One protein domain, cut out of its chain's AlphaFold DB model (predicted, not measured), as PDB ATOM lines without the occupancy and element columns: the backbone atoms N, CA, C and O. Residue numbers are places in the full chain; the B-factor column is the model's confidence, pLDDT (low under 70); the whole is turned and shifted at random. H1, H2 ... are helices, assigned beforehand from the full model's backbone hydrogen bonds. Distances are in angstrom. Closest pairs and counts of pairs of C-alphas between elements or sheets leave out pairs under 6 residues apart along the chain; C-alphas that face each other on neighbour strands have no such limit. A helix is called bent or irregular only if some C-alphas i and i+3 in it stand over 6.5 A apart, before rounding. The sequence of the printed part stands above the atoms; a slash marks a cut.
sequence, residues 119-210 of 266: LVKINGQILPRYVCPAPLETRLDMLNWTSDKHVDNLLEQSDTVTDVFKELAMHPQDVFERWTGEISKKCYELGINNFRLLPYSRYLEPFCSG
ATOM      1  N   LEU A 119     167.498 163.541 156.569       90.81
ATOM      2  CA  LEU A 119     168.430 163.888 155.504       90.81
ATOM      3  C   LEU A 119     168.010 165.244 154.947       90.81
ATOM      4  O   LEU A 119     166.876 165.401 154.495       90.81
ATOM      5  N   VAL A 120     168.921 166.212 154.980       88.50
ATOM      6  CA  VAL A 120     168.690 167.560 154.446       88.50
ATOM      7  C   VAL A 120     169.329 167.716 153.073       88.50
ATOM      8  O   VAL A 120     170.270 167.001 152.717       88.50
ATOM      9  N   LYS A 121     168.786 168.653 152.294       86.25
ATOM     10  CA  LYS A 121     169.289 169.003 150.967       86.25
ATOM     11  C   LYS A 121     169.921 170.387 150.980       86.25
ATOM     12  O   LYS A 121     169.382 171.297 151.603       86.25
ATOM     13  N   ILE A 122     171.012 170.546 150.239       82.56
ATOM     14  CA  ILE A 122     171.615 171.840 149.906       82.56
ATOM     15  C   ILE A 122     171.728 171.897 148.387       82.56
ATOM     16  O   ILE A 122     172.282 170.981 147.781       82.56
ATOM     17  N   ASN A 123     171.187 172.943 147.757       82.12
ATOM     18  CA  ASN A 123     171.222 173.120 146.296       82.12
ATOM     19  C   ASN A 123     170.744 171.871 145.519       82.12
ATOM     20  O   ASN A 123     171.326 171.482 144.511       82.12
ATOM     21  N   GLY A 124     169.707 171.195 146.027       81.38
ATOM     22  CA  GLY A 124     169.147 169.978 145.426       81.38
ATOM     23  C   GLY A 124     169.887 168.671 145.747       81.38
ATOM     24  O   GLY A 124     169.346 167.602 145.467       81.38
ATOM     25  N   GLN A 125     171.057 168.718 146.388       84.00
ATOM     26  CA  GLN A 125     171.842 167.532 146.744       84.00
ATOM     27  C   GLN A 125     171.599 167.103 148.191       84.00
ATOM     28  O   GLN A 125     171.613 167.934 149.097       84.00
ATOM     29  N   ILE A 126     171.373 165.804 148.411       86.81
ATOM     30  CA  ILE A 126     171.191 165.221 149.747       86.81
ATOM     31  C   ILE A 126     172.554 165.094 150.430       86.81
ATOM     32  O   ILE A 126     173.501 164.590 149.829       86.81
ATOM     33  N   LEU A 127     172.642 165.515 151.692       84.88
ATOM     34  CA  LEU A 127     173.869 165.361 152.466       84.88
ATOM     35  C   LEU A 127     174.196 163.885 152.746       84.88
ATOM     36  O   LEU A 127     173.290 163.085 152.986       84.88
ATOM     37  N   PRO A 128     175.489 163.520 152.806       83.19
ATOM     38  CA  PRO A 128     175.918 162.138 153.022       83.19
ATOM     39  C   PRO A 128     175.709 161.643 154.465       83.19
ATOM     40  O   PRO A 128     176.049 160.503 154.781       83.19
ATOM     41  N   ARG A 129     175.195 162.488 155.368       87.69
ATOM     42  CA  ARG A 129     175.003 162.184 156.790       87.69
ATOM     43  C   ARG A 129     173.623 162.629 157.248       87.69
ATOM     44  O   ARG A 129     173.115 163.653 156.795       87.69
ATOM     45  N   TYR A 130     173.054 161.871 158.182       90.88
ATOM     46  CA  TYR A 130     171.857 162.299 158.893       90.88
ATOM     47  C   TYR A 130     172.175 163.526 159.745       90.88
ATOM     48  O   TYR A 130     173.179 163.560 160.459       90.88
ATOM     49  N   VAL A 131     171.296 164.514 159.671       92.56
ATOM     50  CA  VAL A 131     171.147 165.520 160.716       92.56
ATOM     51  C   VAL A 131     170.160 164.994 161.753       92.56
ATOM     52  O   VAL A 131     169.323 164.137 161.448       92.56
ATOM     53  N   CYS A 132     170.243 165.520 162.970       94.38
ATOM     54  CA  CYS A 132     169.378 165.087 164.058       94.38
ATOM     55  C   CYS A 132     168.504 166.250 164.538       94.38
ATOM     56  O   CYS A 132     168.829 166.823 165.576       94.38
ATOM     57  N   PRO A 133     167.458 166.687 163.816       95.19
ATOM     58  CA  PRO A 133     166.630 167.801 164.261       95.19
ATOM     59  C   PRO A 133     165.828 167.409 165.504       95.19
ATOM     60  O   PRO A 133     165.291 166.304 165.608       95.19
ATOM     61  N   ALA A 134     165.746 168.327 166.456       95.38
ATOM     62  CA  ALA A 134     164.768 168.230 167.529       95.38
ATOM     63  C   ALA A 134     163.417 168.794 167.060       95.38
ATOM     64  O   ALA A 134     163.355 169.417 166.000       95.38
ATOM     65  N   PRO A 135     162.323 168.604 167.814       94.88
ATOM     66  CA  PRO A 135     161.053 169.231 167.478       94.88
ATOM     67  C   PRO A 135     161.196 170.753 167.378       94.88
ATOM     68  O   PRO A 135     161.765 171.383 168.271       94.88
ATOM     69  N   LEU A 136     160.663 171.325 166.295       95.00
ATOM     70  CA  LEU A 136     160.770 172.754 165.994       95.00
ATOM     71  C   LEU A 136     160.254 173.610 167.155       95.00
ATOM     72  O   LEU A 136     160.953 174.507 167.613       95.00
ATOM     73  N   GLU A 137     159.081 173.266 167.687       94.75
ATOM     74  CA  GLU A 137     158.457 173.986 168.802       94.75
ATOM     75  C   GLU A 137     159.352 174.024 170.042       94.75
ATOM     76  O   GLU A 137     159.515 175.072 170.653       94.75
ATOM     77  N   THR A 138     160.026 172.918 170.378       93.44
ATOM     78  CA  THR A 138     160.971 172.885 171.506       93.44
ATOM     79  C   THR A 138     162.156 173.827 171.290       93.44
ATOM     80  O   THR A 138     162.736 174.303 172.260       93.44
ATOM     81  N   ARG A 139     162.553 174.086 170.039       94.12
ATOM     82  CA  ARG A 139     163.659 175.000 169.716       94.12
ATOM     83  C   ARG A 139     163.231 176.453 169.692       94.12
ATOM     84  O   ARG A 139     163.995 177.297 170.138       94.12
ATOM     85  N   LEU A 140     162.017 176.735 169.242       94.69
ATOM     86  CA  LEU A 140     161.444 178.073 169.341       94.69
ATOM     87  C   LEU A 140     161.161 178.444 170.800       94.69
ATOM     88  O   LEU A 140     161.434 179.571 171.197       94.69
ATOM     89  N   ASP A 141     160.721 177.484 171.616       94.44
ATOM     90  CA  ASP A 141     160.458 177.704 173.040       94.44
ATOM     91  C   ASP A 141     161.717 178.100 173.825       94.44
ATOM     92  O   ASP A 141     161.621 178.841 174.796       94.44
ATOM     93  N   MET A 142     162.917 177.715 173.368       92.56
ATOM     94  CA  MET A 142     164.173 178.173 173.981       92.56
ATOM     95  C   MET A 142     164.289 179.703 174.022       92.56
ATOM     96  O   MET A 142     164.905 180.229 174.940       92.56
ATOM     97  N   LEU A 143     163.683 180.422 173.071       91.56
ATOM     98  CA  LEU A 143     163.714 181.888 173.030       91.56
ATOM     99  C   LEU A 143     162.877 182.542 174.141       91.56
ATOM    100  O   LEU A 143     163.050 183.730 174.405       91.56
ATOM    101  N   ASN A 144     161.981 181.792 174.789       89.81
ATOM    102  CA  ASN A 144     161.124 182.296 175.865       89.81
ATOM    103  C   ASN A 144     161.817 182.295 177.236       89.81
ATOM    104  O   ASN A 144     161.289 182.880 178.181       89.81
ATOM    105  N   TRP A 145     162.969 181.629 177.366       86.81
ATOM    106  CA  TRP A 145     163.599 181.358 178.656       86.81
ATOM    107  C   TRP A 145     165.068 181.779 178.657       86.81
ATOM    108  O   TRP A 145     165.879 181.237 177.912       86.81
ATOM    109  N   THR A 146     165.434 182.682 179.566       80.06
ATOM    110  CA  THR A 146     166.829 182.939 179.947       80.06
ATOM    111  C   THR A 146     167.001 182.738 181.447       80.06
ATOM    112  O   THR A 146     166.023 182.673 182.199       80.06
ATOM    113  N   SER A 147     168.240 182.546 181.898       70.81
ATOM    114  CA  SER A 147     168.509 182.353 183.319       70.81
ATOM    115  C   SER A 147     168.748 183.700 183.992       70.81
ATOM    116  O   SER A 147     169.571 184.479 183.539       70.81
ATOM    117  N   ASP A 148     168.089 183.963 185.118       66.31
ATOM    118  CA  ASP A 148     168.214 185.239 185.848       66.31
ATOM    119  C   ASP A 148     169.522 185.341 186.670       66.31
ATOM    120  O   ASP A 148     169.582 185.938 187.742       66.31
ATOM    121  N   LYS A 149     170.576 184.637 186.238       62.34
ATOM    122  CA  LYS A 149     171.805 184.450 187.023       62.34
ATOM    123  C   LYS A 149     172.853 185.532 186.772       62.34
ATOM    124  O   LYS A 149     173.792 185.630 187.563       62.34
ATOM    125  N   HIS A 150     172.717 186.330 185.715       59.28
ATOM    126  CA  HIS A 150     173.738 187.291 185.302       59.28
ATOM    127  C   HIS A 150     173.181 188.700 185.059       59.28
ATOM    128  O   HIS A 150     172.001 188.906 184.806       59.28
ATOM    129  N   VAL A 151     174.080 189.686 185.158       61.00
ATOM    130  CA  VAL A 151     173.774 191.127 185.101       61.00
ATOM    131  C   VAL A 151     173.510 191.619 183.666       61.00
ATOM    132  O   VAL A 151     172.832 192.628 183.493       61.00
ATOM    133  N   ASP A 152     174.010 190.914 182.640       67.62
ATOM    134  CA  ASP A 152     173.822 191.269 181.224       67.62
ATOM    135  C   ASP A 152     172.950 190.240 180.491       67.62
ATOM    136  O   ASP A 152     173.427 189.273 179.894       67.62
ATOM    137  N   ASN A 153     171.642 190.479 180.532       80.12
ATOM    138  CA  ASN A 153     170.634 189.633 179.896       80.12
ATOM    139  C   ASN A 153     170.736 189.661 178.351       80.12
ATOM    140  O   ASN A 153     170.312 188.718 177.691       80.12
ATOM    141  N   LEU A 154     171.325 190.703 177.738       84.38
ATOM    142  CA  LEU A 154     171.379 190.828 176.271       84.38
ATOM    143  C   LEU A 154     172.418 189.899 175.636       84.38
ATOM    144  O   LEU A 154     172.202 189.405 174.523       84.38
ATOM    145  N   LEU A 155     173.537 189.653 176.322       85.69
ATOM    146  CA  LEU A 155     174.550 188.711 175.849       85.69
ATOM    147  C   LEU A 155     174.008 187.275 175.854       85.69
ATOM    148  O   LEU A 155     174.084 186.597 174.833       85.69
ATOM    149  N   GLU A 156     173.371 186.850 176.948       86.31
ATOM    150  CA  GLU A 156     172.738 185.526 177.044       86.31
ATOM    151  C   GLU A 156     171.624 185.325 176.021       86.31
ATOM    152  O   GLU A 156     171.520 184.263 175.400       86.31
ATOM    153  N   GLN A 157     170.798 186.352 175.809       89.75
ATOM    154  CA  GLN A 157     169.780 186.331 174.764       89.75
ATOM    155  C   GLN A 157     170.419 186.173 173.379       89.75
ATOM    156  O   GLN A 157     169.953 185.370 172.573       89.75
ATOM    157  N   SER A 158     171.518 186.882 173.110       91.38
ATOM    158  CA  SER A 158     172.242 186.786 171.835       91.38
ATOM    159  C   SER A 158     172.854 185.395 171.603       91.38
ATOM    160  O   SER A 158     172.803 184.868 170.483       91.38
ATOM    161  N   ASP A 159     173.393 184.773 172.654       90.25
ATOM    162  CA  ASP A 159     173.914 183.403 172.610       90.25
ATOM    163  C   ASP A 159     172.787 182.389 172.380       90.25
ATOM    164  O   ASP A 159     172.891 181.536 171.494       90.25
ATOM    165  N   THR A 160     171.660 182.551 173.080       92.31
ATOM    166  CA  THR A 160     170.463 181.712 172.913       92.31
ATOM    167  C   THR A 160     169.946 181.770 171.477       92.31
ATOM    168  O   THR A 160     169.710 180.732 170.859       92.31
ATOM    169  N   VAL A 161     169.842 182.969 170.893       94.88
ATOM    170  CA  VAL A 161     169.451 183.151 169.483       94.88
ATOM    171  C   VAL A 161     170.431 182.440 168.547       94.88
ATOM    172  O   VAL A 161     170.018 181.750 167.612       94.88
ATOM    173  N   THR A 162     171.735 182.557 168.811       94.12
ATOM    174  CA  THR A 162     172.772 181.892 168.011       94.12
ATOM    175  C   THR A 162     172.645 180.365 168.065       94.12
ATOM    176  O   THR A 162     172.818 179.701 167.039       94.12
ATOM    177  N   ASP A 163     172.326 179.795 169.225       93.19
ATOM    178  CA  ASP A 163     172.116 178.355 169.383       93.19
ATOM    179  C   ASP A 163     170.823 177.875 168.726       93.19
ATOM    180  O   ASP A 163     170.831 176.856 168.028       93.19
ATOM    181  N   VAL A 164     169.741 178.650 168.832       95.88
ATOM    182  CA  VAL A 164     168.494 178.374 168.111       95.88
ATOM    183  C   VAL A 164     168.739 178.360 166.603       95.88
ATOM    184  O   VAL A 164     168.262 177.455 165.926       95.88
ATOM    185  N   PHE A 165     169.548 179.267 166.053       96.50
ATOM    186  CA  PHE A 165     169.866 179.255 164.616       96.50
ATOM    187  C   PHE A 165     170.632 178.004 164.177       96.50
ATOM    188  O   PHE A 165     170.335 177.451 163.114       96.50
ATOM    189  N   LYS A 166     171.575 177.513 164.993       94.12
ATOM    190  CA  LYS A 166     172.263 176.235 164.726       94.12
ATOM    191  C   LYS A 166     171.277 175.068 164.726       94.12
ATOM    192  O   LYS A 166     171.381 174.179 163.885       94.12
ATOM    193  N   GLU A 167     170.327 175.075 165.657       95.25
ATOM    194  CA  GLU A 167     169.302 174.038 165.771       95.25
ATOM    195  C   GLU A 167     168.314 174.077 164.597       95.25
ATOM    196  O   GLU A 167     168.054 173.041 163.982       95.25
ATOM    197  N   LEU A 168     167.854 175.269 164.207       96.12
ATOM    198  CA  LEU A 168     166.986 175.483 163.047       96.12
ATOM    199  C   LEU A 168     167.640 175.035 161.737       96.12
ATOM    200  O   LEU A 168     166.945 174.562 160.842       96.12
ATOM    201  N   ALA A 169     168.965 175.126 161.613       94.69
ATOM    202  CA  ALA A 169     169.667 174.710 160.402       94.69
ATOM    203  C   ALA A 169     169.595 173.197 160.126       94.69
ATOM    204  O   ALA A 169     169.887 172.768 159.015       94.69
ATOM    205  N   MET A 170     169.202 172.377 161.108       93.94
ATOM    206  CA  MET A 170     168.946 170.945 160.899       93.94
ATOM    207  C   MET A 170     167.548 170.658 160.324       93.94
ATOM    208  O   MET A 170     167.248 169.510 159.992       93.94
ATOM    209  N   HIS A 171     166.694 171.676 160.205       94.38
ATOM    210  CA  HIS A 171     165.391 171.599 159.545       94.38
ATOM    211  C   HIS A 171     165.512 171.951 158.051       94.38
ATOM    212  O   HIS A 171     166.551 172.452 157.625       94.38
ATOM    213  N   PRO A 172     164.473 171.691 157.232       92.88
ATOM    214  CA  PRO A 172     164.445 172.125 155.837       92.88
ATOM    215  C   PRO A 172     164.757 173.621 155.655       92.88
ATOM    216  O   PRO A 172     164.449 174.445 156.517       92.88
ATOM    217  N   GLN A 173     165.370 173.964 154.519       93.25
ATOM    218  CA  GLN A 173     165.890 175.309 154.248       93.25
ATOM    219  C   GLN A 173     164.814 176.402 154.345       93.25
ATOM    220  O   GLN A 173     165.074 177.465 154.896       93.25
ATOM    221  N   ASP A 174     163.604 176.127 153.867       94.38
ATOM    222  CA  ASP A 174     162.451 177.028 153.938       94.38
ATOM    223  C   ASP A 174     162.035 177.328 155.387       94.38
ATOM    224  O   ASP A 174     161.745 178.475 155.733       94.38
ATOM    225  N   VAL A 175     162.066 176.314 156.257       95.38
ATOM    226  CA  VAL A 175     161.801 176.466 157.695       95.38
ATOM    227  C   VAL A 175     162.887 177.322 158.345       95.38
ATOM    228  O   VAL A 175     162.575 178.242 159.101       95.38
ATOM    229  N   PHE A 176     164.157 177.049 158.032       95.81
ATOM    230  CA  PHE A 176     165.284 177.826 158.540       95.81
ATOM    231  C   PHE A 176     165.196 179.302 158.122       95.81
ATOM    232  O   PHE A 176     165.268 180.185 158.974       95.81
ATOM    233  N   GLU A 177     165.018 179.583 156.830       95.56
ATOM    234  CA  GLU A 177     164.991 180.949 156.292       95.56
ATOM    235  C   GLU A 177     163.821 181.756 156.856       95.56
ATOM    236  O   GLU A 177     164.002 182.908 157.255       95.56
ATOM    237  N   ARG A 178     162.642 181.133 156.972       97.00
ATOM    238  CA  ARG A 178     161.473 181.758 157.593       97.00
ATOM    239  C   ARG A 178     161.759 182.173 159.035       97.00
ATOM    240  O   ARG A 178     161.636 183.349 159.373       97.00
ATOM    241  N   TRP A 179     162.131 181.217 159.885       97.69
ATOM    242  CA  TRP A 179     162.251 181.477 161.319       97.69
ATOM    243  C   TRP A 179     163.447 182.360 161.649       97.69
ATOM    244  O   TRP A 179     163.314 183.274 162.455       97.69
ATOM    245  N   THR A 180     164.599 182.162 161.005       96.88
ATOM    246  CA  THR A 180     165.750 183.053 161.225       96.88
ATOM    247  C   THR A 180     165.465 184.484 160.770       96.88
ATOM    248  O   THR A 180     165.894 185.426 161.438       96.88
ATOM    249  N   GLY A 181     164.686 184.675 159.699       96.50
ATOM    250  CA  GLY A 181     164.203 185.989 159.271       96.50
ATOM    251  C   GLY A 181     163.289 186.660 160.301       96.50
ATOM    252  O   GLY A 181     163.531 187.806 160.682       96.50
ATOM    253  N   GLU A 182     162.273 185.948 160.797       96.88
ATOM    254  CA  GLU A 182     161.344 186.465 161.816       96.88
ATOM    255  C   GLU A 182     162.061 186.778 163.143       96.88
ATOM    256  O   GLU A 182     161.905 187.871 163.696       96.88
ATOM    257  N   ILE A 183     162.906 185.857 163.619       96.81
ATOM    258  CA  ILE A 183     163.659 186.005 164.871       96.81
ATOM    259  C   ILE A 183     164.650 187.165 164.769       96.81
ATOM    260  O   ILE A 183     164.674 188.019 165.654       96.81
ATOM    261  N   SER A 184     165.451 187.238 163.699       96.25
ATOM    262  CA  SER A 184     166.464 188.295 163.553       96.25
ATOM    263  C   SER A 184     165.833 189.682 163.500       96.25
ATOM    264  O   SER A 184     166.285 190.578 164.213       96.25
ATOM    265  N   LYS A 185     164.734 189.851 162.748       96.50
ATOM    266  CA  LYS A 185     163.964 191.100 162.732       96.50
ATOM    267  C   LYS A 185     163.544 191.500 164.147       96.50
ATOM    268  O   LYS A 185     163.748 192.650 164.534       96.50
ATOM    269  N   LYS A 186     163.004 190.557 164.927       95.88
ATOM    270  CA  LYS A 186     162.555 190.849 166.290       95.88
ATOM    271  C   LYS A 186     163.708 191.165 167.241       95.88
ATOM    272  O   LYS A 186     163.577 192.060 168.068       95.88
ATOM    273  N   CYS A 187     164.840 190.485 167.092       94.75
ATOM    274  CA  CYS A 187     166.042 190.754 167.876       94.75
ATOM    275  C   CYS A 187     166.549 192.186 167.659       94.75
ATOM    276  O   CYS A 187     166.806 192.886 168.636       94.75
ATOM    277  N   TYR A 188     166.590 192.663 166.406       94.50
ATOM    278  CA  TYR A 188     166.986 194.043 166.098       94.50
ATOM    279  C   TYR A 188     166.033 195.087 166.699       94.50
ATOM    280  O   TYR A 188     166.495 196.110 167.199       94.50
ATOM    281  N   GLU A 189     164.719 194.833 166.703       94.88
ATOM    282  CA  GLU A 189     163.736 195.710 167.365       94.88
ATOM    283  C   GLU A 189     163.964 195.811 168.881       94.88
ATOM    284  O   GLU A 189     163.708 196.855 169.477       94.88
ATOM    285  N   LEU A 190     164.442 194.730 169.503       91.12
ATOM    286  CA  LEU A 190     164.700 194.637 170.942       91.12
ATOM    287  C   LEU A 190     166.135 195.038 171.334       91.12
ATOM    288  O   LEU A 190     166.463 195.042 172.516       91.12
ATOM    289  N   GLY A 191     166.994 195.375 170.365       91.44
ATOM    290  CA  GLY A 191     168.400 195.724 170.603       91.44
ATOM    291  C   GLY A 191     169.330 194.531 170.866       91.44
ATOM    292  O   GLY A 191     170.492 194.725 171.226       91.44
ATOM    293  N   ILE A 192     168.856 193.300 170.662       91.19
ATOM    294  CA  ILE A 192     169.657 192.075 170.754       91.19
ATOM    295  C   ILE A 192     170.452 191.966 169.453       91.19
ATOM    296  O   ILE A 192     169.952 191.442 168.470       91.19
ATOM    297  N   ASN A 193     171.674 192.499 169.414       89.50
ATOM    298  CA  ASN A 193     172.415 192.671 168.153       89.50
ATOM    299  C   ASN A 193     173.668 191.789 168.032       89.50
ATOM    300  O   ASN A 193     174.299 191.776 166.978       89.50
ATOM    301  N   ASN A 194     174.045 191.064 169.090       91.06
ATOM    302  CA  ASN A 194     175.305 190.318 169.154       91.06
ATOM    303  C   ASN A 194     175.145 188.820 168.830       91.06
ATOM    304  O   ASN A 194     175.855 187.980 169.375       91.06
ATOM    305  N   PHE A 195     174.193 188.461 167.967       91.31
ATOM    306  CA  PHE A 195     173.974 187.076 167.549       91.31
ATOM    307  C   PHE A 195     174.585 186.808 166.170       91.31
ATOM    308  O   PHE A 195     174.698 187.692 165.317       91.31
ATOM    309  N   ARG A 196     174.969 185.554 165.917       88.88
ATOM    310  CA  ARG A 196     175.596 185.163 164.651       88.88
ATOM    311  C   ARG A 196     174.583 184.504 163.725       88.88
ATOM    312  O   ARG A 196     174.265 183.333 163.911       88.88
ATOM    313  N   LEU A 197     174.168 185.220 162.680       91.50
ATOM    314  CA  LEU A 197     173.390 184.674 161.565       91.50
ATOM    315  C   LEU A 197     174.312 184.315 160.392       91.50
ATOM    316  O   LEU A 197     174.939 185.186 159.789       91.50
ATOM    317  N   LEU A 198     174.418 183.024 160.072       91.31
ATOM    318  CA  LEU A 198     175.156 182.525 158.909       91.31
ATOM    319  C   LEU A 198     174.202 182.055 157.799       91.31
ATOM    320  O   LEU A 198     173.057 181.706 158.076       91.31
ATOM    321  N   PRO A 199     174.671 181.961 156.542       91.31
ATOM    322  CA  PRO A 199     173.932 181.252 155.503       91.31
ATOM    323  C   PRO A 199     173.673 179.790 155.893       91.31
ATOM    324  O   PRO A 199     174.555 179.141 156.462       91.31
ATOM    325  N   TYR A 200     172.513 179.250 155.508       90.81
ATOM    326  CA  TYR A 200     172.077 177.875 155.807       90.81
ATOM    327  C   TYR A 200     173.169 176.819 155.552       90.81
ATOM    328  O   TYR A 200     173.488 176.001 156.416       90.81
ATOM    329  N   SER A 201     173.845 176.897 154.402       88.56
ATOM    330  CA  SER A 201     174.911 175.960 154.025       88.56
ATOM    331  C   SER A 201     176.121 175.969 154.965       88.56
ATOM    332  O   SER A 201     176.787 174.946 155.115       88.56
ATOM    333  N   ARG A 202     176.414 177.096 155.628       88.75
ATOM    334  CA  ARG A 202     177.542 177.210 156.566       88.75
ATOM    335  C   ARG A 202     177.264 176.483 157.878       88.75
ATOM    336  O   ARG A 202     178.194 175.915 158.439       88.75
ATOM    337  N   TYR A 203     176.014 176.460 158.344       90.25
ATOM    338  CA  TYR A 203     175.638 175.663 159.517       90.25
ATOM    339  C   TYR A 203     175.699 174.157 159.243       90.25
ATOM    340  O   TYR A 203     175.929 173.377 160.165       90.25
ATOM    341  N   LEU A 204     175.544 173.753 157.980       89.12
ATOM    342  CA  LEU A 204     175.549 172.349 157.571       89.12
ATOM    343  C   LEU A 204     176.915 171.807 157.120       89.12
ATOM    344  O   LEU A 204     177.087 170.593 157.030       89.12
ATOM    345  N   GLU A 205     177.905 172.677 156.905       83.69
ATOM    346  CA  GLU A 205     179.304 172.315 156.622       83.69
ATOM    347  C   GLU A 205     179.854 171.165 157.508       83.69
ATOM    348  O   GLU A 205     180.446 170.249 156.932       83.69
ATOM    349  N   PRO A 206     179.619 171.120 158.845       83.00
ATOM    350  CA  PRO A 206     180.012 169.973 159.681       83.00
ATOM    351  C   PRO A 206     179.572 168.608 159.155       83.00
ATOM    352  O   PRO A 206     180.322 167.631 159.216       83.00
ATOM    353  N   PHE A 207     178.349 168.536 158.637       83.06
ATOM    354  CA  PHE A 207     177.743 167.298 158.160       83.06
ATOM    355  C   PHE A 207     178.278 166.910 156.776       83.06
ATOM    356  O   PHE A 207     178.301 165.725 156.441       83.06
ATOM    357  N   CYS A 208     178.780 167.882 156.007       79.00
ATOM    358  CA  CYS A 208     179.465 167.649 154.737       79.00
ATOM    359  C   CYS A 208     180.890 167.117 154.949       79.00
ATOM    360  O   CYS A 208     181.265 166.115 154.345       79.00
ATOM    361  N   SER A 209     181.682 167.760 155.814       75.06
ATOM    362  CA  SER A 209     183.102 167.418 156.010       75.06
ATOM    363  C   SER A 209     183.343 166.284 157.013       75.06
ATOM    364  O   SER A 209     184.469 165.807 157.151       75.06
ATOM    365  N   GLY A 210     182.302 165.845 157.730       69.38
ATOM    366  CA  GLY A 210     182.432 164.878 158.819       69.38
ATOM    367  C   GLY A 210     183.119 165.458 160.055       69.38
ATOM    368  O   GLY A 210     183.801 164.723 160.761       69.38
TER     369      GLY A 210
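AT A GLANCE: This is residues 119 to 210 of the 266 residues of an uncharacterized protein of Methanomassiliicoccales archaeon (UniProt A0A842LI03). Three helices, H1, H2 and H3, run side by side up and down the long axis of an elongated domain, with H2 packed against H1 on one side and H3 on another, while H1 and H3 stay apart. After H3 the chain folds back along the helices to H4, a short helix set steeply at the end where H2 turns into H3; beyond that same end reaches a loop of the first printed residues, with Gly 124 near its tip. The printed part has 92 residues, 52 of them in four named helices in the order H1 H2 H3 H4, with no named strand, and its class is all helix. It is compact, with a radius of gyration of the C-alphas of 14.0 A, and spans 44 by 23 by 23 A.

HOW THE PARTS SIT: The longest helix by residues is H3, residues 173 to 189. H2, residues 153 to 168, touches it with residues 161 to 168 alone. Their closest C-alphas are those of Leu 168 and Phe 176, 5.4 A apart, and they form a helical hairpin at a shallow tilt of 11 degrees, opposite ways. H1, residues 136 to 144, touches H2 in a second helical hairpin, at a shallow tilt of 6 degrees, opposite ways. Their closest C-alphas are those of Arg 139 and Val 164, 6.1 A apart. H1 and H3 are apart. H4, residues 200 to 209, only just touches H3, with 3 pairs of C-alphas within 8 A, at a steep tilt of 52 degrees, opposite ways. The closest C-alphas are those of Gln 173 and Tyr 200, 6.9 A apart, and H3 touches H4 with residues 173 to 177 alone. H2 and H4 are close but not clearly touching, with the C-alphas of Lys 166 and Tyr 203 closest at 6.2 A. H1 and H4 are apart. Every O i to N i+4 pair is within hydrogen-bond range in H2 and H3, against 2 of 5 in H1, where 5 of 6 O i to N i+3 pairs are within range, and 4 of 6 in H4.

IN THESE COORDINATES: H3 measures 24.3 A from first to last C-alpha, beginning at C-alpha 173 at (165.890, 175.309, 154.248). H2 measures 22.3 A and H1 13.7 A, with C-alpha 136 at (160.770, 172.754, 165.994). H4 measures 15.2 A and ends at C-alpha 209 at (183.102, 167.418, 156.010); it is irregular, with C-alphas 203 and 206 7.2 A apart.

THE WHOLE: The two C-alphas farthest apart are those of Gly 124 and Val 151, 45.2 A. Residues 119 to 135 hold no named element, but residues 121 to 122 pair antiparallel with residues 125 to 126. The link from H2 to H3 is tight, those from H1 to H2 and H3 to H4 are short, and the printed part has no cut. The mean pLDDT of the printed part is 89.0; residues 148 to 152 and residue 210 are under 70.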